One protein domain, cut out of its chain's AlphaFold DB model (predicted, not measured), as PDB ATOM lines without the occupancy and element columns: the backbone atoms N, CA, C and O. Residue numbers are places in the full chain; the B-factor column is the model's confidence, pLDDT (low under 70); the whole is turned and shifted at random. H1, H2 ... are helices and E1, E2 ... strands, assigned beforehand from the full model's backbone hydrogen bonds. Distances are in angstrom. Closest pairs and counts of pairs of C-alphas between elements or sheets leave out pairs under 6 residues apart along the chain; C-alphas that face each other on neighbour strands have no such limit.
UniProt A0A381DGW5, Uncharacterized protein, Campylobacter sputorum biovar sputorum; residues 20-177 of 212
ATOM      1  N   TYR A  20       2.038  75.050 -24.712       80.81
ATOM      2  CA  TYR A  20       1.289  75.058 -25.966       80.81
ATOM      3  C   TYR A  20      -0.128  74.527 -25.765       80.81
ATOM      4  O   TYR A  20      -0.339  73.557 -25.039       80.81
ATOM      5  N   SER A  21      -1.108  75.130 -26.435       81.25
ATOM      6  CA  SER A  21      -2.515  74.702 -26.398       81.25
ATOM      7  C   SER A  21      -2.770  73.368 -27.096       81.25
ATOM      8  O   SER A  21      -3.736  72.688 -26.756       81.25
ATOM      9  N   SER A  22      -1.925  73.005 -28.062       75.88
ATOM     10  CA  SER A  22      -2.011  71.764 -28.828       75.88
ATOM     11  C   SER A  22      -0.653  71.391 -29.430       75.88
ATOM     12  O   SER A  22       0.264  72.217 -29.494       75.88
ATOM     13  N   LEU A  23      -0.525  70.152 -29.919       71.50
ATOM     14  CA  LEU A  23       0.658  69.719 -30.670       71.50
ATOM     15  C   LEU A  23       0.806  70.494 -31.988       71.50
ATOM     16  O   LEU A  23       1.917  70.810 -32.408       71.50
ATOM     17  N   GLN A  24      -0.313  70.825 -32.633       75.00
ATOM     18  CA  GLN A  24      -0.320  71.595 -33.873       75.00
ATOM     19  C   GLN A  24       0.223  73.007 -33.643       75.00
ATOM     20  O   GLN A  24       0.992  73.501 -34.466       75.00
ATOM     21  N   ASP A  25      -0.129  73.641 -32.522       78.25
ATOM     22  CA  ASP A  25       0.400  74.959 -32.164       78.25
ATOM     23  C   ASP A  25       1.895  74.892 -31.861       78.25
ATOM     24  O   ASP A  25       2.649  75.738 -32.335       78.25
ATOM     25  N   PHE A  26       2.339  73.847 -31.157       79.38
ATOM     26  CA  PHE A  26       3.761  73.594 -30.939       79.38
ATOM     27  C   PHE A  26       4.533  73.465 -32.260       79.38
ATOM     28  O   PHE A  26       5.512  74.181 -32.481       79.38
ATOM     29  N   SER A  27       4.055  72.617 -33.173       76.06
ATOM     30  CA  SER A  27       4.674  72.414 -34.487       76.06
ATOM     31  C   SER A  27       4.727  73.713 -35.303       76.06
ATOM     32  O   SER A  27       5.789  74.104 -35.793       76.06
ATOM     33  N   LYS A  28       3.616  74.460 -35.373       79.12
ATOM     34  CA  LYS A  28       3.563  75.767 -36.052       79.12
ATOM     35  C   LYS A  28       4.540  76.774 -35.446       79.12
ATOM     36  O   LYS A  28       5.202  77.503 -36.187       79.12
ATOM     37  N   SER A  29       4.650  76.818 -34.119       81.81
ATOM     38  CA  SER A  29       5.596  77.690 -33.423       81.81
ATOM     39  C   SER A  29       7.046  77.342 -33.737       81.81
ATOM     40  O   SER A  29       7.827  78.259 -33.981       81.81
ATOM     41  N   LEU A  30       7.403  76.054 -33.805       81.44
ATOM     42  CA  LEU A  30       8.744  75.630 -34.219       81.44
ATOM     43  C   LEU A  30       9.045  76.023 -35.669       81.44
ATOM     44  O   LEU A  30      10.108  76.579 -35.939       81.44
ATOM     45  N   VAL A  31       8.117  75.795 -36.604       81.81
ATOM     46  CA  VAL A  31       8.303  76.197 -38.012       81.81
ATOM     47  C   VAL A  31       8.544  77.703 -38.115       81.81
ATOM     48  O   VAL A  31       9.567  78.123 -38.657       81.81
ATOM     49  N   LYS A  32       7.678  78.515 -37.497       83.94
ATOM     50  CA  LYS A  32       7.820  79.977 -37.472       83.94
ATOM     51  C   LYS A  32       9.120  80.425 -36.800       83.94
ATOM     52  O   LYS A  32       9.738  81.399 -37.226       83.94
ATOM     53  N   TYR A  33       9.546  79.735 -35.743       85.00
ATOM     54  CA  TYR A  33      10.832  79.993 -35.103       85.00
ATOM     55  C   TYR A  33      11.990  79.752 -36.083       85.00
ATOM     56  O   TYR A  33      12.813  80.647 -36.258       85.00
ATOM     57  N   GLY A  34      12.010  78.617 -36.788       87.50
ATOM     58  CA  GLY A  34      13.024  78.307 -37.802       87.50
ATOM     59  C   GLY A  34      13.082  79.318 -38.951       87.50
ATOM     60  O   GLY A  34      14.167  79.740 -39.352       87.50
ATOM     61  N   GLU A  35      11.929  79.775 -39.442       87.38
ATOM     62  CA  GLU A  35      11.849  80.833 -40.461       87.38
ATOM     63  C   GLU A  35      12.470  82.149 -39.973       87.38
ATOM     64  O   GLU A  35      13.206  82.812 -40.704       87.38
ATOM     65  N   ASN A  36      12.214  82.529 -38.718       90.50
ATOM     66  CA  ASN A  36      12.804  83.733 -38.136       90.50
ATOM     67  C   ASN A  36      14.311  83.583 -37.913       90.50
ATOM     68  O   ASN A  36      15.057  84.519 -38.193       90.50
ATOM     69  N   GLN A  37      14.771  82.411 -37.468       91.50
ATOM     70  CA  GLN A  37      16.202  82.130 -37.336       91.50
ATOM     71  C   GLN A  37      16.903  82.173 -38.695       91.50
ATOM     72  O   GLN A  37      17.977  82.754 -38.801       91.50
ATOM     73  N   THR A  38      16.268  81.659 -39.751       92.50
ATOM     74  CA  THR A  38      16.792  81.760 -41.122       92.50
ATOM     75  C   THR A  38      17.050  83.216 -41.500       92.50
ATOM     76  O   THR A  38      18.163  83.545 -41.886       92.50
ATOM     77  N   LYS A  39      16.087  84.120 -41.271       93.44
ATOM     78  CA  LYS A  39      16.256  85.564 -41.538       93.44
ATOM     79  C   LYS A  39      17.385  86.205 -40.726       93.44
ATOM     80  O   LYS A  39      18.043  87.137 -41.189       93.44
ATOM     81  N   ILE A  40      17.608  85.741 -39.497       93.94
ATOM     82  CA  ILE A  40      18.729  86.206 -38.670       93.94
ATOM     83  C   ILE A  40      20.056  85.761 -39.298       93.94
ATOM     84  O   ILE A  40      20.958  86.586 -39.450       93.94
ATOM     85  N   TYR A  41      20.167  84.499 -39.719       95.44
ATOM     86  CA  TYR A  41      21.373  83.989 -40.369       95.44
ATOM     87  C   TYR A  41      21.597  84.564 -41.771       95.44
ATOM     88  O   TYR A  41      22.742  84.814 -42.128       95.44
ATOM     89  N   GLU A  42      20.545  84.858 -42.537       94.25
ATOM     90  CA  GLU A  42      20.651  85.565 -43.822       94.25
ATOM     91  C   GLU A  42      21.333  86.922 -43.626       94.25
ATOM     92  O   GLU A  42      22.266  87.268 -44.345       94.25
ATOM     93  N   ASN A  43      20.936  87.670 -42.592       93.44
ATOM     94  CA  ASN A  43      21.601  88.925 -42.250       93.44
ATOM     95  C   ASN A  43      23.031  88.713 -41.740       93.44
ATOM     96  O   ASN A  43      23.912  89.498 -42.090       93.44
ATOM     97  N   LYS A  44      23.274  87.665 -40.941       92.06
ATOM     98  CA  LYS A  44      24.612  87.313 -40.436       92.06
ATOM     99  C   LYS A  44      25.585  87.012 -41.580       92.06
ATOM    100  O   LYS A  44      26.712  87.486 -41.548       92.06
ATOM    101  N   PHE A  45      25.138  86.267 -42.590       93.19
ATOM    102  CA  PHE A  45      25.976  85.768 -43.685       93.19
ATOM    103  C   PHE A  45      25.953  86.644 -44.941       93.19
ATOM    104  O   PHE A  45      26.628  86.310 -45.913       93.19
ATOM    105  N   LYS A  46      25.224  87.770 -44.925       81.81
ATOM    106  CA  LYS A  46      24.919  88.624 -46.088       81.81
ATOM    107  C   LYS A  46      26.136  89.057 -46.922       81.81
ATOM    108  O   LYS A  46      25.960  89.427 -48.073       81.81
ATOM    109  N   ASN A  47      27.348  89.012 -46.364       78.00
ATOM    110  CA  ASN A  47      28.597  89.341 -47.061       78.00
ATOM    111  C   ASN A  47      29.756  88.375 -46.742       78.00
ATOM    112  O   ASN A  47      30.910  88.729 -46.971       78.00
ATOM    113  N   ASP A  48      29.482  87.186 -46.199       79.81
ATOM    114  CA  ASP A  48      30.550  86.251 -45.798       79.81
ATOM    115  C   ASP A  48      31.268  85.614 -46.998       79.81
ATOM    116  O   ASP A  48      32.388  85.129 -46.869       79.81
ATOM    117  N   GLY A  49      30.622  85.590 -48.169       83.56
ATOM    118  CA  GLY A  49      31.127  84.871 -49.335       83.56
ATOM    119  C   GLY A  49      31.314  83.375 -49.057       83.56
ATOM    120  O   GLY A  49      30.570  82.761 -48.276       83.56
ATOM    121  N   SER A  50      32.305  82.780 -49.723       91.00
ATOM    122  CA  SER A  50      32.690  81.387 -49.511       91.00
ATOM    123  C   SER A  50      33.566  81.231 -48.267       91.00
ATOM    124  O   SER A  50      34.512  81.996 -48.091       91.00
ATOM    125  N   ILE A  51      33.325  80.186 -47.482       94.62
ATOM    126  CA  ILE A  51      34.164  79.798 -46.336       94.62
ATOM    127  C   ILE A  51      34.723  78.392 -46.555       94.62
ATOM    128  O   ILE A  51      34.162  77.619 -47.333       94.62
ATOM    129  N   SER A  52      35.806  78.017 -45.877       96.75
ATOM    130  CA  SER A  52      36.290  76.634 -45.963       96.75
ATOM    131  C   SER A  52      35.348  75.659 -45.239       96.75
ATOM    132  O   SER A  52      34.664  76.020 -44.278       96.75
ATOM    133  N   ILE A  53      35.341  74.384 -45.648       96.69
ATOM    134  CA  ILE A  53      34.561  73.338 -44.953       96.69
ATOM    135  C   ILE A  53      34.991  73.216 -43.482       96.69
ATOM    136  O   ILE A  53      34.165  72.959 -42.607       96.69
ATOM    137  N   GLU A  54      36.280  73.391 -43.195       96.31
ATOM    138  CA  GLU A  54      36.808  73.310 -41.833       96.31
ATOM    139  C   GLU A  54      36.283  74.444 -40.950       96.31
ATOM    140  O   GLU A  54      35.882  74.202 -39.810       96.31
ATOM    141  N   GLU A  55      36.245  75.670 -41.473       96.06
ATOM    142  CA  GLU A  55      35.648  76.820 -40.788       96.06
ATOM    143  C   GLU A  55      34.143  76.640 -40.611       96.06
ATOM    144  O   GLU A  55      33.640  76.850 -39.509       96.06
ATOM    145  N   LEU A  56      33.443  76.146 -41.637       96.81
ATOM    146  CA  LEU A  56      32.016  75.846 -41.557       96.81
ATOM    147  C   LEU A  56      31.714  74.846 -40.432       96.81
ATOM    148  O   LEU A  56      30.833  75.081 -39.608       96.81
ATOM    149  N   LYS A  57      32.459  73.736 -40.357       96.94
ATOM    150  CA  LYS A  57      32.285  72.733 -39.293       96.94
ATOM    151  C   LYS A  57      32.576  73.317 -37.909       96.94
ATOM    152  O   LYS A  57      31.855  73.011 -36.959       96.94
ATOM    153  N   LYS A  58      33.599  74.173 -37.782       96.62
ATOM    154  CA  LYS A  58      33.899  74.888 -36.527       96.62
ATOM    155  C   LYS A  58      32.757  75.818 -36.127       96.62
ATOM    156  O   LYS A  58      32.387  75.842 -34.955       96.62
ATOM    157  N   GLU A  59      32.188  76.555 -37.076       95.69
ATOM    158  CA  GLU A  59      31.068  77.452 -36.812       95.69
ATOM    159  C   GLU A  59      29.810  76.685 -36.393       95.69
ATOM    160  O   GLU A  59      29.196  77.039 -35.388       95.69
ATOM    161  N   ILE A  60      29.477  75.594 -37.089       96.75
ATOM    162  CA  ILE A  60      28.359  74.714 -36.723       96.75
ATOM    163  C   ILE A  60      28.553  74.167 -35.303       96.75
ATOM    164  O   ILE A  60      27.643  74.270 -34.486       96.75
ATOM    165  N   ASN A  61      29.738  73.646 -34.971       96.06
ATOM    166  CA  ASN A  61      30.018  73.126 -33.626       96.06
ATOM    167  C   ASN A  61      29.916  74.203 -32.540       96.06
ATOM    168  O   ASN A  61      29.481  73.923 -31.426       96.06
ATOM    169  N   LYS A  62      30.320  75.439 -32.852       95.81
ATOM    170  CA  LYS A  62      30.209  76.569 -31.927       95.81
ATOM    171  C   LYS A  62      28.750  76.961 -31.689       95.81
ATOM    172  O   LYS A  62      28.382  77.270 -30.561       95.81
ATOM    173  N   GLU A  63      27.943  76.982 -32.744       94.31
ATOM    174  CA  GLU A  63      26.546  77.419 -32.696       94.31
ATOM    175  C   GLU A  63      25.603  76.336 -32.143       94.31
ATOM    176  O   GLU A  63      24.609  76.655 -31.486       94.31
ATOM    177  N   PHE A  64      25.927  75.062 -32.382       95.19
ATOM    178  CA  PHE A  64      25.093  73.905 -32.052       95.19
ATOM    179  C   PHE A  64      25.861  72.824 -31.264       95.19
ATOM    180  O   PHE A  64      25.919  71.670 -31.690       95.19
ATOM    181  N   PRO A  65      26.428  73.149 -30.089       94.56
ATOM    182  CA  PRO A  65      27.382  72.285 -29.387       94.56
ATOM    183  C   PRO A  65      26.818  70.947 -28.888       94.56
ATOM    184  O   PRO A  65      27.591  70.042 -28.582       94.56
ATOM    185  N   LYS A  66      25.490  70.793 -28.779       92.31
ATOM    186  CA  LYS A  66      24.879  69.493 -28.446       92.31
ATOM    187  C   LYS A  66      24.945  68.485 -29.592       92.31
ATOM    188  O   LYS A  66      24.914  67.289 -29.316       92.31
ATOM    189  N   TYR A  67      25.004  68.945 -30.840       95.50
ATOM    190  CA  TYR A  67      25.090  68.057 -31.991       95.50
ATOM    191  C   TYR A  67      26.509  67.512 -32.163       95.50
ATOM    192  O   TYR A  67      27.496  68.235 -32.065       95.50
ATOM    193  N   GLN A  68      26.601  66.221 -32.461       96.06
ATOM    194  CA  GLN A  68      27.839  65.502 -32.721       96.06
ATOM    195  C   GLN A  68      27.899  65.145 -34.201       96.06
ATOM    196  O   GLN A  68      27.023  64.444 -34.708       96.06
ATOM    197  N   PHE A  69      28.932  65.613 -34.898       96.38
ATOM    198  CA  PHE A  69      29.134  65.235 -36.291       96.38
ATOM    199  C   PHE A  69      29.340  63.729 -36.436       96.38
ATOM    200  O   PHE A  69      30.083  63.105 -35.679       96.38
ATOM    201  N   THR A  70      28.732  63.169 -37.474       96.06
ATOM    202  CA  THR A  70      28.895  61.770 -37.872       96.06
ATOM    203  C   THR A  70      29.398  61.694 -39.308       96.06
ATOM    204  O   THR A  70      29.089  62.554 -40.133       96.06
ATOM    205  N   SER A  71      30.209  60.680 -39.606       93.06
ATOM    206  CA  SER A  71      30.756  60.437 -40.948       93.06
ATOM    207  C   SER A  71      29.822  59.620 -41.846       93.06
ATOM    208  O   SER A  71      30.076  59.502 -43.042       93.06
ATOM    209  N   SER A  72      28.749  59.058 -41.290       93.88
ATOM    210  CA  SER A  72      27.779  58.218 -41.993       93.88
ATOM    211  C   SER A  72      26.358  58.610 -41.606       93.88
ATOM    212  O   SER A  72      26.114  58.828 -40.421       93.88
ATOM    213  N   ASP A  73      25.441  58.628 -42.580       92.62
ATOM    214  CA  ASP A  73      24.011  58.906 -42.376       92.62
ATOM    215  C   ASP A  73      23.406  57.913 -41.369       92.62
ATOM    216  O   ASP A  73      23.320  56.715 -41.673       92.62
ATOM    217  N   PRO A  74      23.004  58.365 -40.168       89.00
ATOM    218  CA  PRO A  74      22.351  57.503 -39.201       89.00
ATOM    219  C   PRO A  74      20.942  57.146 -39.686       89.00
ATOM    220  O   PRO A  74      20.136  58.020 -40.025       89.00
ATOM    221  N   SER A  75      20.611  55.853 -39.676       85.56
ATOM    222  CA  SER A  75      19.248  55.407 -39.984       85.56
ATOM    223  C   SER A  75      18.254  55.866 -38.921       85.56
ATOM    224  O   SER A  75      17.144  56.251 -39.270       85.56
ATOM    225  N   ASP A  76      18.680  55.873 -37.653       85.44
ATOM    226  CA  ASP A  76      17.819  56.084 -36.496       85.44
ATOM    227  C   ASP A  76      18.496  56.918 -35.396       85.44
ATOM    228  O   ASP A  76      19.719  56.867 -35.221       85.44
ATOM    229  N   PRO A  77      17.708  57.667 -34.604       87.19
ATOM    230  CA  PRO A  77      18.192  58.331 -33.402       87.19
ATOM    231  C   PRO A  77      18.626  57.341 -32.321       87.19
ATOM    232  O   PRO A  77      17.978  56.328 -32.067       87.19
ATOM    233  N   ILE A  78      19.708  57.688 -31.623       86.38
ATOM    234  CA  ILE A  78      20.234  56.926 -30.489       86.38
ATOM    235  C   ILE A  78      19.930  57.698 -29.209       86.38
ATOM    236  O   ILE A  78      20.134  58.906 -29.112       86.38
ATOM    237  N   ASN A  79      19.423  56.992 -28.203       85.44
ATOM    238  CA  ASN A  79      19.100  57.596 -26.918       85.44
ATOM    239  C   ASN A  79      20.354  58.234 -26.285       85.44
ATOM    240  O   ASN A  79      21.398  57.596 -26.185       85.44
ATOM    241  N   TRP A  80      20.207  59.472 -25.817       87.81
ATOM    242  CA  TRP A  80      21.253  60.355 -25.287       87.81
ATOM    243  C   TRP A  80      22.312  60.818 -26.295       87.81
ATOM    244  O   TRP A  80      23.346  61.340 -25.887       87.81
ATOM    245  N   GLN A  81      22.059  60.666 -27.596       92.56
ATOM    246  CA  GLN A  81      22.927  61.185 -28.650       92.56
ATOM    247  C   GLN A  81      22.148  62.102 -29.590       92.56
ATOM    248  O   GLN A  81      21.038  61.786 -30.014       92.56
ATOM    249  N   HIS A  82      22.758  63.232 -29.933       94.12
ATOM    250  CA  HIS A  82      22.239  64.175 -30.915       94.12
ATOM    251  C   HIS A  82      23.217  64.194 -32.082       94.12
ATOM    252  O   HIS A  82      24.286  64.787 -31.988       94.12
ATOM    253  N   LEU A  83      22.892  63.490 -33.157       95.88
ATOM    254  CA  LEU A  83      23.777  63.266 -34.290       95.88
ATOM    255  C   LEU A  83      23.497  64.286 -35.392       95.88
ATOM    256  O   LEU A  83      22.344  64.583 -35.699       95.88
ATOM    257  N   LEU A  84      24.561  64.801 -35.997       97.12
ATOM    258  CA  LEU A  84      24.521  65.681 -37.152       97.12
ATOM    259  C   LEU A  84      25.283  65.026 -38.301       97.12
ATOM    260  O   LEU A  84      26.485  64.776 -38.214       97.12
ATOM    261  N   TYR A  85      24.577  64.748 -39.383       97.56
ATOM    262  CA  TYR A  85      25.142  64.253 -40.625       97.56
ATOM    263  C   TYR A  85      24.913  65.279 -41.730       97.56
ATOM    264  O   TYR A  85      23.799  65.764 -41.925       97.56
ATOM    265  N   ILE A  86      25.976  65.611 -42.455       97.69
ATOM    266  CA  ILE A  86      25.915  66.444 -43.652       97.69
ATOM    267  C   ILE A  86      26.849  65.803 -44.670       97.69
ATOM    268  O   ILE A  86      28.041  65.670 -44.390       97.69
ATOM    269  N   ASP A  87      26.319  65.399 -45.823       96.56
ATOM    270  CA  ASP A  87      27.160  64.836 -46.880       96.56
ATOM    271  C   ASP A  87      28.089  65.892 -47.511       96.56
ATOM    272  O   ASP A  87      27.867  67.102 -47.409       96.56
ATOM    273  N   ASP A  88      29.154  65.431 -48.169       96.38
ATOM    274  CA  ASP A  88      30.191  66.320 -48.705       96.38
ATOM    275  C   ASP A  88      29.642  67.319 -49.729       96.38
ATOM    276  O   ASP A  88      30.072  68.471 -49.767       96.38
ATOM    277  N   LYS A  89      28.651  66.914 -50.534       95.88
ATOM    278  CA  LYS A  89      28.017  67.801 -51.516       95.88
ATOM    279  C   LYS A  89      27.285  68.947 -50.829       95.88
ATOM    280  O   LYS A  89      27.428  70.101 -51.236       95.88
ATOM    281  N   ASN A  90      26.525  68.643 -49.784       96.62
ATOM    282  CA  ASN A  90      25.788  69.640 -49.029       96.62
ATOM    283  C   ASN A  90      26.717  70.521 -48.186       96.62
ATOM    284  O   ASN A  90      26.501  71.733 -48.148       96.62
ATOM    285  N   LEU A  91      27.791  69.968 -47.611       96.75
ATOM    286  CA  LEU A  91      28.859  70.758 -46.984       96.75
ATOM    287  C   LEU A  91      29.475  71.743 -47.980       96.75
ATOM    288  O   LEU A  91      29.603  72.926 -47.667       96.75
ATOM    289  N   GLN A  92      29.799  71.286 -49.190       97.25
ATOM    290  CA  GLN A  92      30.387  72.139 -50.221       97.25
ATOM    291  C   GLN A  92      29.423  73.238 -50.670       97.25
ATOM    292  O   GLN A  92      29.822  74.384 -50.876       97.25
ATOM    293  N   LYS A  93      28.134  72.916 -50.793       96.12
ATOM    294  CA  LYS A  93      27.107  73.903 -51.124       96.12
ATOM    295  C   LYS A  93      26.967  74.949 -50.020       96.12
ATOM    296  O   LYS A  93      26.985  76.134 -50.319       96.12
ATOM    297  N   MET A  94      26.906  74.538 -48.753       96.31
ATOM    298  CA  MET A  94      26.885  75.466 -47.612       96.31
ATOM    299  C   MET A  94      28.157  76.319 -47.521       96.31
ATOM    300  O   MET A  94      28.103  77.474 -47.107       96.31
ATOM    301  N   ALA A  95      29.313  75.768 -47.890       96.81
ATOM    302  CA  ALA A  95      30.572  76.500 -47.908       96.81
ATOM    303  C   ALA A  95      30.551  77.641 -48.941       96.81
ATOM    304  O   ALA A  95      31.027  78.736 -48.646       96.81
ATOM    305  N   ASN A  96      29.941  77.409 -50.107       96.62
ATOM    306  CA  ASN A  96      29.969  78.329 -51.249       96.62
ATOM    307  C   ASN A  96      28.754  79.265 -51.362       96.62
ATOM    308  O   ASN A  96      28.853  80.296 -52.021       96.62
ATOM    309  N   ASP A  97      27.618  78.909 -50.763       95.19
ATOM    310  CA  ASP A  97      26.350  79.635 -50.880       95.19
ATOM    311  C   ASP A  97      25.872  80.078 -49.489       95.19
ATOM    312  O   ASP A  97      25.429  79.267 -48.667       95.19
ATOM    313  N   SER A  98      25.976  81.383 -49.223       94.62
ATOM    314  CA  SER A  98      25.586  82.001 -47.952       94.62
ATOM    315  C   SER A  98      24.089  81.886 -47.668       94.62
ATOM    316  O   SER A  98      23.708  81.711 -46.511       94.62
ATOM    317  N   ASP A  99      23.245  81.936 -48.698       93.25
ATOM    318  CA  ASP A  99      21.792  81.861 -48.546       93.25
ATOM    319  C   ASP A  99      21.376  80.425 -48.229       93.25
ATOM    320  O   ASP A  99      20.538  80.177 -47.356       93.25
ATOM    321  N   TYR A 100      22.004  79.448 -48.890       94.88
ATOM    322  CA  TYR A 100      21.828  78.043 -48.542       94.88
ATOM    323  C   TYR A 100      22.316  77.768 -47.117       94.88
ATOM    324  O   TYR A 100      21.585  77.177 -46.323       94.88
ATOM    325  N   ARG A 101      23.506  78.260 -46.751       95.06
ATOM    326  CA  ARG A 101      24.050  78.161 -45.389       95.06
ATOM    327  C   ARG A 101      23.100  78.754 -44.349       95.06
ATOM    328  O   ARG A 101      22.841  78.099 -43.341       95.06
ATOM    329  N   ALA A 102      22.523  79.929 -44.604       94.75
ATOM    330  CA  ALA A 102      21.548  80.564 -43.717       94.75
ATOM    331  C   ALA A 102      20.299  79.699 -43.498       94.75
ATOM    332  O   ALA A 102      19.874  79.507 -42.356       94.75
ATOM    333  N   LYS A 103      19.748  79.129 -44.578       94.19
ATOM    334  CA  LYS A 103      18.597  78.212 -44.518       94.19
ATOM    335  C   LYS A 103      18.898  76.980 -43.674       94.19
ATOM    336  O   LYS A 103      18.092  76.622 -42.817       94.19
ATOM    337  N   ILE A 104      20.064  76.358 -43.866       95.69
ATOM    338  CA  ILE A 104      20.459  75.194 -43.064       95.69
ATOM    339  C   ILE A 104      20.643  75.576 -41.594       95.69
ATOM    340  O   ILE A 104      20.128  74.877 -40.729       95.69
ATOM    341  N   PHE A 105      21.307  76.691 -41.284       95.44
ATOM    342  CA  PHE A 105      21.479  77.131 -39.896       95.44
ATOM    343  C   PHE A 105      20.139  77.431 -39.215       95.44
ATOM    344  O   PHE A 105      19.927  77.012 -38.078       95.44
ATOM    345  N   GLY A 106      19.204  78.090 -39.906       93.00
ATOM    346  CA  GLY A 106      17.852  78.307 -39.392       93.00
ATOM    347  C   GLY A 106      17.107  76.996 -39.124       93.00
ATOM    348  O   GLY A 106      16.448  76.849 -38.092       93.00
ATOM    349  N   LEU A 107      17.276  76.012 -40.010       91.31
ATOM    350  CA  LEU A 107      16.694  74.681 -39.868       91.31
ATOM    351  C   LEU A 107      17.306  73.889 -38.701       91.31
ATOM    352  O   LEU A 107      16.566  73.324 -37.897       91.31
ATOM    353  N   ILE A 108      18.636  73.896 -38.558       92.94
ATOM    354  CA  ILE A 108      19.315  73.277 -37.415       92.94
ATOM    355  C   ILE A 108      18.860  73.969 -36.130       92.94
ATOM    356  O   ILE A 108      18.520  73.277 -35.179       92.94
ATOM    357  N   LYS A 109      18.755  75.306 -36.093       91.31
ATOM    358  CA  LYS A 109      18.302  76.050 -34.903       91.31
ATOM    359  C   LYS A 109      16.883  75.677 -34.486       91.31
ATOM    360  O   LYS A 109      16.621  75.540 -33.290       91.31
ATOM    361  N   ARG A 110      15.984  75.463 -35.452       87.44
ATOM    362  CA  ARG A 110      14.632  74.945 -35.196       87.44
ATOM    363  C   ARG A 110      14.688  73.628 -34.428       87.44
ATOM    364  O   ARG A 110      14.087  73.530 -33.363       87.44
ATOM    365  N   GLU A 111      15.425  72.641 -34.928       86.50
ATOM    366  CA  GLU A 111      15.511  71.323 -34.279       86.50
ATOM    367  C   GLU A 111      16.310  71.382 -32.978       86.50
ATOM    368  O   GLU A 111      15.916  70.791 -31.979       86.50
ATOM    369  N   TYR A 112      17.374  72.176 -32.942       87.81
ATOM    370  CA  TYR A 112      18.203  72.391 -31.764       87.81
ATOM    371  C   TYR A 112      17.399  72.955 -30.590       87.81
ATOM    372  O   TYR A 112      17.557  72.497 -29.463       87.81
ATOM    373  N   SER A 113      16.473  73.888 -30.846       81.69
ATOM    374  CA  SER A 113      15.627  74.454 -29.787       81.69
ATOM    375  C   SER A 113      14.746  73.408 -29.096       81.69
ATOM    376  O   SER A 113      14.455  73.537 -27.908       81.69
ATOM    377  N   SER A 114      14.405  72.320 -29.797       74.81
ATOM    378  CA  SER A 114      13.671  71.189 -29.222       74.81
ATOM    379  C   SER A 114      14.510  70.276 -28.317       74.81
ATOM    380  O   SER A 114      13.961  69.406 -27.638       74.81
ATOM    381  N   LEU A 115      15.837  70.454 -28.299       76.38
ATOM    382  CA  LEU A 115      16.769  69.722 -27.431       76.38
ATOM    383  C   LEU A 115      16.992  70.425 -26.085       76.38
ATOM    384  O   LEU A 115      17.504  69.818 -25.143       76.38
ATOM    385  N   ASP A 116      16.692  71.722 -26.013       64.06
ATOM    386  CA  ASP A 116      16.936  72.573 -24.842       64.06
ATOM    387  C   ASP A 116      15.693  72.764 -23.973       64.06
ATOM    388  O   ASP A 116      15.806  73.103 -22.796       64.06
ATOM    389  N   ALA A 117      14.507  72.554 -24.538       63.91
ATOM    390  CA  ALA A 117      13.263  72.915 -23.891       63.91
ATOM    391  C   ALA A 117      12.471  71.684 -23.449       63.91
ATOM    392  O   ALA A 117      12.169  70.784 -24.232       63.91
ATOM    393  N   ASN A 118      12.065  71.708 -22.181       69.38
ATOM    394  CA  ASN A 118      10.988  70.860 -21.706       69.38
ATOM    395  C   ASN A 118       9.670  71.462 -22.189       69.38
ATOM    396  O   ASN A 118       9.105  72.356 -21.555       69.38
ATOM    397  N   HIS A 119       9.229  71.040 -23.369       75.00
ATOM    398  CA  HIS A 119       8.016  71.570 -23.965       75.00
ATOM    399  C   HIS A 119       6.804  71.019 -23.231       75.00
ATOM    400  O   HIS A 119       6.611  69.803 -23.173       75.00
ATOM    401  N   LYS A 120       5.971  71.919 -22.703       79.94
ATOM    402  CA  LYS A 120       4.688  71.559 -22.110       79.94
ATOM    403  C   LYS A 120       3.597  71.742 -23.151       79.94
ATOM    404  O   LYS A 120       3.475  72.804 -23.755       79.94
ATOM    405  N   ILE A 121       2.782  70.723 -23.359       78.00
ATOM    406  CA  ILE A 121       1.686  70.763 -24.321       78.00
ATOM    407  C   ILE A 121       0.413  70.308 -23.615       78.00
ATOM    408  O   ILE A 121       0.379  69.259 -22.965       78.00
ATOM    409  N   LYS A 122      -0.641  71.111 -23.724       76.62
ATOM    410  CA  LYS A 122      -1.957  70.795 -23.186       76.62
ATOM    411  C   LYS A 122      -2.619  69.710 -24.033       76.62
ATOM    412  O   LYS A 122      -2.729  69.845 -25.247       76.62
ATOM    413  N   MET A 123      -3.095  68.659 -23.369       69.69
ATOM    414  CA  MET A 123      -3.774  67.506 -23.965       69.69
ATOM    415  C   MET A 123      -5.072  67.218 -23.216       69.69
ATOM    416  O   MET A 123      -5.093  66.508 -22.204       69.69
ATOM    417  N   GLY A 124      -6.169  67.808 -23.691       70.19
ATOM    418  CA  GLY A 124      -7.442  67.799 -22.972       70.19
ATOM    419  C   GLY A 124      -7.295  68.475 -21.605       70.19
ATOM    420  O   GLY A 124      -7.016  69.671 -21.526       70.19
ATOM    421  N   SER A 125      -7.471  67.702 -20.532       69.31
ATOM    422  CA  SER A 125      -7.283  68.161 -19.150       69.31
ATOM    423  C   SER A 125      -5.856  67.998 -18.612       69.31
ATOM    424  O   SER A 125      -5.595  68.452 -17.504       69.31
ATOM    425  N   ASN A 126      -4.946  67.342 -19.344       68.31
ATOM    426  CA  ASN A 126      -3.575  67.100 -18.882       68.31
ATOM    427  C   ASN A 126      -2.588  68.098 -19.490       68.31
ATOM    428  O   ASN A 126      -2.824  68.638 -20.573       68.31
ATOM    429  N   ILE A 127      -1.430  68.235 -18.849       77.81
ATOM    430  CA  ILE A 127      -0.233  68.837 -19.432       77.81
ATOM    431  C   ILE A 127       0.805  67.727 -19.599       77.81
ATOM    432  O   ILE A 127       1.061  66.939 -18.685       77.81
ATOM    433  N   VAL A 128       1.358  67.633 -20.805       74.56
ATOM    434  CA  VAL A 128       2.426  66.697 -21.148       74.56
ATOM    435  C   VAL A 128       3.697  67.494 -21.301       74.56
ATOM    436  O   VAL A 128       3.765  68.387 -22.139       74.56
ATOM    437  N   SER A 129       4.688  67.158 -20.495       76.50
ATOM    438  CA  SER A 129       6.043  67.677 -20.612       76.50
ATOM    439  C   SER A 129       6.869  66.661 -21.397       76.50
ATOM    440  O   SER A 129       6.763  65.464 -21.138       76.50
ATOM    441  N   SER A 130       7.657  67.085 -22.378       72.44
ATOM    442  CA  SER A 130       8.483  66.174 -23.174       72.44
ATOM    443  C   SER A 130       9.868  66.755 -23.391       72.44
ATOM    444  O   SER A 130      10.004  67.892 -23.838       72.44
ATOM    445  N   ASN A 131      10.882  65.925 -23.150       73.69
ATOM    446  CA  ASN A 131      12.276  66.239 -23.443       73.69
ATOM    447  C   ASN A 131      12.780  65.348 -24.576       73.69
ATOM    448  O   ASN A 131      12.628  64.123 -24.511       73.69
ATOM    449  N   THR A 132      13.416  65.949 -25.580       81.56
ATOM    450  CA  THR A 132      14.121  65.200 -26.624       81.56
ATOM    451  C   THR A 132      15.382  64.586 -26.025       81.56
ATOM    452  O   THR A 132      16.308  65.283 -25.626       81.56
ATOM    453  N   THR A 133      15.410  63.262 -25.945       83.62
ATOM    454  CA  THR A 133      16.518  62.484 -25.377       83.62
ATOM    455  C   THR A 133      17.527  62.023 -26.416       83.62
ATOM    456  O   THR A 133      18.615  61.628 -26.035       83.62
ATOM    457  N   GLY A 134      17.214  62.067 -27.707       85.88
ATOM    458  CA  GLY A 134      18.169  61.803 -28.782       85.88
ATOM    459  C   GLY A 134      17.640  62.331 -30.107       85.88
ATOM    460  O   GLY A 134      16.427  62.462 -30.261       85.88
ATOM    461  N   SER A 135      18.520  62.669 -31.044       90.88
ATOM    462  CA  SER A 135      18.130  63.210 -32.349       90.88
ATOM    463  C   SER A 135      19.116  62.870 -33.461       90.88
ATOM    464  O   SER A 135      20.274  62.555 -33.205       90.88
ATOM    465  N   VAL A 136      18.642  62.945 -34.703       93.00
ATOM    466  CA  VAL A 136      19.432  62.904 -35.935       93.00
ATOM    467  C   VAL A 136      18.987  64.076 -36.789       93.00
ATOM    468  O   VAL A 136      17.818  64.152 -37.153       93.00
ATOM    469  N   PHE A 137      19.919  64.949 -37.140       94.19
ATOM    470  CA  PHE A 137      19.763  65.896 -38.233       94.19
ATOM    471  C   PHE A 137      20.608  65.393 -39.398       94.19
ATOM    472  O   PHE A 137      21.830  65.316 -39.277       94.19
ATOM    473  N   SER A 138      19.983  65.040 -40.516       95.50
ATOM    474  CA  SER A 138      20.673  64.517 -41.694       95.50
ATOM    475  C   SER A 138      20.390  65.379 -42.920       95.50
ATOM    476  O   SER A 138      19.236  65.531 -43.323       95.50
ATOM    477  N   LEU A 139      21.448  65.904 -43.537       96.00
ATOM    478  CA  LEU A 139      21.412  66.650 -44.792       96.00
ATOM    479  C   LEU A 139      22.098  65.827 -45.891       96.00
ATOM    480  O   LEU A 139      23.318  65.655 -45.882       96.00
ATOM    481  N   SER A 140      21.302  65.300 -46.823       94.19
ATOM    482  CA  SER A 140      21.803  64.502 -47.943       94.19
ATOM    483  C   SER A 140      20.841  64.487 -49.110       94.19
ATOM    484  O   SER A 140      19.643  64.339 -48.899       94.19
ATOM    485  N   ASP A 141      21.366  64.518 -50.335       91.38
ATOM    486  CA  ASP A 141      20.587  64.530 -51.586       91.38
ATOM    487  C   ASP A 141      19.628  63.332 -51.747       91.38
ATOM    488  O   ASP A 141      18.742  63.359 -52.598       91.38
ATOM    489  N   LYS A 142      19.806  62.268 -50.954       90.81
ATOM    490  CA  LYS A 142      18.912  61.098 -50.920       90.81
ATOM    491  C   LYS A 142      17.632  61.336 -50.113       90.81
ATOM    492  O   LYS A 142      16.691  60.557 -50.240       90.81
ATOM    493  N   ASN A 143      17.623  62.348 -49.251       88.81
ATOM    494  CA  ASN A 143      16.483  62.677 -48.405       88.81
ATOM    495  C   ASN A 143      15.432  63.466 -49.190       88.81
ATOM    496  O   ASN A 143      15.719  64.076 -50.223       88.81
ATOM    497  N   GLU A 144      14.209  63.485 -48.669       84.19
ATOM    498  CA  GLU A 144      13.141  64.307 -49.228       84.19
ATOM    499  C   GLU A 144      13.514  65.791 -49.209       84.19
ATOM    500  O   GLU A 144      14.157  66.300 -48.286       84.19
ATOM    501  N   ASN A 145      13.093  66.506 -50.251       82.81
ATOM    502  CA  ASN A 145      13.307  67.938 -50.329       82.81
ATOM    503  C   ASN A 145      12.173  68.674 -49.619       82.81
ATOM    504  O   ASN A 145      11.018  68.623 -50.042       82.81
ATOM    505  N   ILE A 146      12.515  69.403 -48.564       72.75
ATOM    506  CA  ILE A 146      11.567  70.188 -47.786       72.75
ATOM    507  C   ILE A 146      12.064  71.635 -47.785       72.75
ATOM    508  O   ILE A 146      13.100  71.960 -47.207       72.75
ATOM    509  N   GLY A 147      11.328  72.519 -48.465       69.88
ATOM    510  CA  GLY A 147      11.676  73.943 -48.545       69.88
ATOM    511  C   GLY A 147      12.980  74.236 -49.302       69.88
ATOM    512  O   GLY A 147      13.648  75.225 -49.007       69.88
ATOM    513  N   GLY A 148      13.363  73.386 -50.262       77.69
ATOM    514  CA  GLY A 148      14.605  73.523 -51.032       77.69
ATOM    515  C   GLY A 148      15.824  72.860 -50.384       77.69
ATOM    516  O   GLY A 148      16.936  73.009 -50.896       77.69
ATOM    517  N   VAL A 149      15.628  72.138 -49.279       86.25
ATOM    518  CA  VAL A 149      16.682  71.493 -48.494       86.25
ATOM    519  C   VAL A 149      16.438  69.975 -48.451       86.25
ATOM    520  O   VAL A 149      15.357  69.568 -48.025       86.25
ATOM    521  N   PRO A 150      17.403  69.130 -48.861       91.38
ATOM    522  CA  PRO A 150      17.263  67.677 -48.839       91.38
ATOM    523  C   PRO A 150      17.596  67.125 -47.441       91.38
ATOM    524  O   PRO A 150      18.706  66.648 -47.182       91.38
ATOM    525  N   TYR A 151      16.649  67.242 -46.507       89.81
ATOM    526  CA  TYR A 151      16.870  66.903 -45.099       89.81
ATOM    527  C   TYR A 151      15.934  65.824 -44.568       89.81
ATOM    528  O   TYR A 151      14.788  65.680 -44.986       89.81
ATOM    529  N   LYS A 152      16.434  65.116 -43.559       88.44
ATOM    530  CA  LYS A 152      15.698  64.182 -42.711       88.44
ATOM    531  C   LYS A 152      16.066  64.485 -41.260       88.44
ATOM    532  O   LYS A 152      17.227  64.360 -40.882       88.44
ATOM    533  N   GLY A 153      15.088  64.899 -40.462       85.50
ATOM    534  CA  GLY A 153      15.249  65.115 -39.023       85.50
ATOM    535  C   GLY A 153      14.502  64.033 -38.256       85.50
ATOM    536  O   GLY A 153      13.350  63.768 -38.591       85.50
ATOM    537  N   MET A 154      15.114  63.424 -37.240       83.94
ATOM    538  CA  MET A 154      14.491  62.426 -36.362       83.94
ATOM    539  C   MET A 154      14.814  62.673 -34.886       83.94
ATOM    540  O   MET A 154      15.880  63.185 -34.564       83.94
ATOM    541  N   GLY A 155      13.932  62.267 -33.975       82.75
ATOM    542  CA  GLY A 155      14.089  62.426 -32.534       82.75
ATOM    543  C   GLY A 155      13.463  61.291 -31.725       82.75
ATOM    544  O   GLY A 155      12.487  60.672 -32.145       82.75
ATOM    545  N   ILE A 156      14.030  61.030 -30.548       78.88
ATOM    546  CA  ILE A 156      13.445  60.199 -29.489       78.88
ATOM    547  C   ILE A 156      13.208  61.091 -28.289       78.88
ATOM    548  O   ILE A 156      14.141  61.726 -27.795       78.88
ATOM    549  N   SER A 157      11.995  61.049 -27.756       77.25
ATOM    550  CA  SER A 157      11.613  61.849 -26.598       77.25
ATOM    551  C   SER A 157      11.171  60.986 -25.424       77.25
ATOM    552  O   SER A 157      10.693  59.862 -25.589       77.25
ATOM    553  N   ALA A 158      11.331  61.527 -24.219       71.94
ATOM    554  CA  ALA A 158      10.824  60.947 -22.984       71.94
ATOM    555  C   ALA A 158       9.692  61.833 -22.438       71.94
ATOM    556  O   ALA A 158       9.977  62.857 -21.811       71.94
ATOM    557  N   PRO A 159       8.416  61.482 -22.691       70.31
ATOM    558  CA  PRO A 159       7.289  62.238 -22.169       70.31
ATOM    559  C   PRO A 159       7.067  61.940 -20.683       70.31
ATOM    560  O   PRO A 159       7.121  60.794 -20.230       70.31
ATOM    561  N   THR A 160       6.745  62.986 -19.937       65.44
ATOM    562  CA  THR A 160       6.305  62.957 -18.544       65.44
ATOM    563  C   THR A 160       4.950  63.643 -18.445       65.44
ATOM    564  O   THR A 160       4.768  64.756 -18.937       65.44
ATOM    565  N   PHE A 161       3.990  62.978 -17.815       65.81
ATOM    566  CA  PHE A 161       2.661  63.526 -17.567       65.81
ATOM    567  C   PHE A 161       2.605  64.057 -16.140       65.81
ATOM    568  O   PHE A 161       3.075  63.369 -15.231       65.81
ATOM    569  N   ASP A 162       1.937  65.193 -15.927       60.94
ATOM    570  CA  ASP A 162       1.684  65.716 -14.572       60.94
ATOM    571  C   ASP A 162       0.937  64.698 -13.676       60.94
ATOM    572  O   ASP A 162       1.000  64.776 -12.453       60.94
ATOM    573  N   ASN A 163       0.322  63.663 -14.268       51.62
ATOM    574  CA  ASN A 163      -0.400  62.602 -13.561       51.62
ATOM    575  C   ASN A 163       0.397  61.287 -13.378       51.62
ATOM    576  O   ASN A 163      -0.206  60.218 -13.308       51.62
ATOM    577  N   SER A 164       1.733  61.310 -13.277       45.28
ATOM    578  CA  SER A 164       2.578  60.130 -12.953       45.28
ATOM    579  C   SER A 164       2.503  58.933 -13.927       45.28
ATOM    580  O   SER A 164       2.870  57.810 -13.583       45.28
ATOM    581  N   ILE A 165       2.057  59.142 -15.169       43.72
ATOM    582  CA  ILE A 165       2.070  58.093 -16.201       43.72
ATOM    583  C   ILE A 165       3.406  58.173 -16.946       43.72
ATOM    584  O   ILE A 165       3.712  59.194 -17.547       43.72
ATOM    585  N   SER A 166       4.201  57.102 -16.932       42.81
ATOM    586  CA  SER A 166       5.340  56.937 -17.842       42.81
ATOM    587  C   SER A 166       4.910  56.111 -19.056       42.81
ATOM    588  O   SER A 166       4.167  55.131 -18.924       42.81
ATOM    589  N   VAL A 167       5.349  56.508 -20.252       44.72
ATOM    590  CA  VAL A 167       5.104  55.756 -21.493       44.72
ATOM    591  C   VAL A 167       6.440  55.416 -22.153       44.72
ATOM    592  O   VAL A 167       7.412  56.159 -22.017       44.72
ATOM    593  N   LYS A 168       6.516  54.250 -22.811       39.91
ATOM    594  CA  LYS A 168       7.737  53.770 -23.479       39.91
ATOM    595  C   LYS A 168       8.137  54.691 -24.645       39.91
ATOM    596  O   LYS A 168       7.277  55.199 -25.354       39.91
ATOM    597  N   LYS A 169       9.455  54.850 -24.815       46.72
ATOM    598  CA  LYS A 169      10.144  55.681 -25.819       46.72
ATOM    599  C   LYS A 169       9.851  55.220 -27.257       46.72
ATOM    600  O   LYS A 169       9.787  54.015 -27.489       46.72
ATOM    601  N   SER A 170       9.768  56.152 -28.207       43.53
ATOM    602  CA  SER A 170       9.720  55.871 -29.653       43.53
ATOM    603  C   SER A 170      10.495  56.923 -30.463       43.53
ATOM    604  O   SER A 170      10.709  58.043 -29.993       43.53
ATOM    605  N   SER A 171      10.960  56.534 -31.653       43.28
ATOM    606  CA  SER A 171      11.715  57.349 -32.617       43.28
ATOM    607  C   SER A 171      10.792  57.905 -33.704       43.28
ATOM    608  O   SER A 171      10.031  57.138 -34.283       43.28
ATOM    609  N   ASN A 172      10.868  59.205 -34.017       48.88
ATOM    610  CA  ASN A 172      10.020  59.847 -35.036       48.88
ATOM    611  C   ASN A 172      10.770  60.872 -35.864       48.88
ATOM    612  O   ASN A 172      11.735  61.450 -35.382       48.88
ATOM    613  N   ALA A 173      10.269  61.175 -37.061       48.44
ATOM    614  CA  ALA A 173      10.743  62.313 -37.834       48.44
ATOM    615  C   ALA A 173      10.233  63.647 -37.243       48.44
ATOM    616  O   ALA A 173       9.056  63.759 -36.899       48.44
ATOM    617  N   PHE A 174      11.078  64.683 -37.172       45.03
ATOM    618  CA  PHE A 174      10.749  65.998 -36.585       45.03
ATOM    619  C   PHE A 174       9.576  66.724 -37.282       45.03
ATOM    620  O   PHE A 174       8.988  67.630 -36.695       45.03
ATOM    621  N   GLY A 175       9.204  66.314 -38.502       39.44
ATOM    622  CA  GLY A 175       8.046  66.824 -39.252       39.44
ATOM    623  C   GLY A 175       6.772  65.967 -39.172       39.44
ATOM    624  O   GLY A 175       5.700  66.457 -39.514       39.44
ATOM    625  N   TYR A 176       6.863  64.726 -38.683       39.38
ATOM    626  CA  TYR A 176       5.761  63.753 -38.628       39.38
ATOM    627  C   TYR A 176       5.464  63.350 -37.181       39.38
ATOM    628  O   TYR A 176       5.384  62.177 -36.830       39.38
ATOM    629  N   ALA A 177       5.280  64.349 -36.318       43.91
ATOM    630  CA  ALA A 177       4.946  64.157 -34.909       43.91
ATOM    631  C   ALA A 177       3.601  63.432 -34.665       43.91
ATOM    632  O   ALA A 177       3.238  63.274 -33.508       43.91
TER     633      ALA A 177
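AT A GLANCE: This is residues 20 to 177 of the 212 residues of an uncharacterized protein of Campylobacter sputorum biovar sputorum (UniProt A0A381DGW5). A long, strongly twisted sheet is built on the hairpin of E3 and E4; H4 covers part of it, running along these strands, and H1 packs on H4 on the side away from the sheet. H2 and H3 sit toward one end of the long axis, and the hairpin of E2 and E3 reaches toward the other. The printed part has 158 residues with four named helices and five named strands, in the order H1 H2 E1 H3 H4 E2 E3 E4 E5, of mixed class. The sheet is branched at E3 and mixed: E1 is parallel to E3, while E2 E3 E4 E5 form a meander, each strand the antiparallel neighbour of the one before. The whole is compact, with a radius of gyration of the C-alphas of 16.3 A, yet elongated in outline, spanning 52 by 30 by 27 A.

IN THESE COORDINATES: E3, residues 126 to 139, is 36.0 A long and bends by 61 degrees at residue 134. E4, residues 149 to 161, is 34.9 A long and bends by 51 degrees at residue 158. The other strands are E1, residues 82 to 86, E2, residues 119 to 123, and E5, residues 171 to 173, ending at C-alpha 173 (10.743, 62.313, -37.834). H4, residues 98 to 116, is 26.4 A long. H1, residues 23 to 45, is 32.7 A long, beginning at C-alpha 23 (0.658, 69.719, -30.670). H2 is residues 53 to 63 and H3 residues 88 to 96.

HOW THE PARTS SIT: E1 and E2 lie on one side of E3, E4 on the other side. N 154 and O 136 of the hairpin E3 and E4 are 2.8 A apart, within hydrogen-bond range, as are N 85 and O 137 between E1 and E3, 2.8 A, N 121 and O 128 between E2 and E3, 2.8 A, and N 155 and O 172 between E4 and E5, 2.7 A. H4 lies over E3 and E4 at a height over the sheet of 9.9 A. H1 touches H4, opposite ways at a steep tilt of 41 degrees; their closest C-alphas, of Thr 38 and Gly 106, are 4.0 A apart. H1 only grazes the sheet, with residues 23 to 26. H3 grazes it with residues 88 to 94, and touches H4 only at the corner, the closest C-alphas, of Met 94 and Arg 101, being 4.5 A apart. H2 is not on the sheet; it touches H3, about perpendicular at 84 degrees, the closest C-alphas, of Ile 53 and Ala 95, being 5.9 A apart. Every O i to N i+4 pair is within hydrogen-bond range in H1, H2 and H3, and 12 of 15 in H4.

THE WHOLE: The C-alphas farthest apart, of Gly 49 and Asn 163, are 52.6 A apart. The printed part has no cut. The link from H2 to E1 is long, 18 residues; in it, residues 68 to 69 pair with residues 83 to 84 of E1, parallel. The mean pLDDT of the printed part is 82.8, with 25 residues under 70, among them residues 160 to 177.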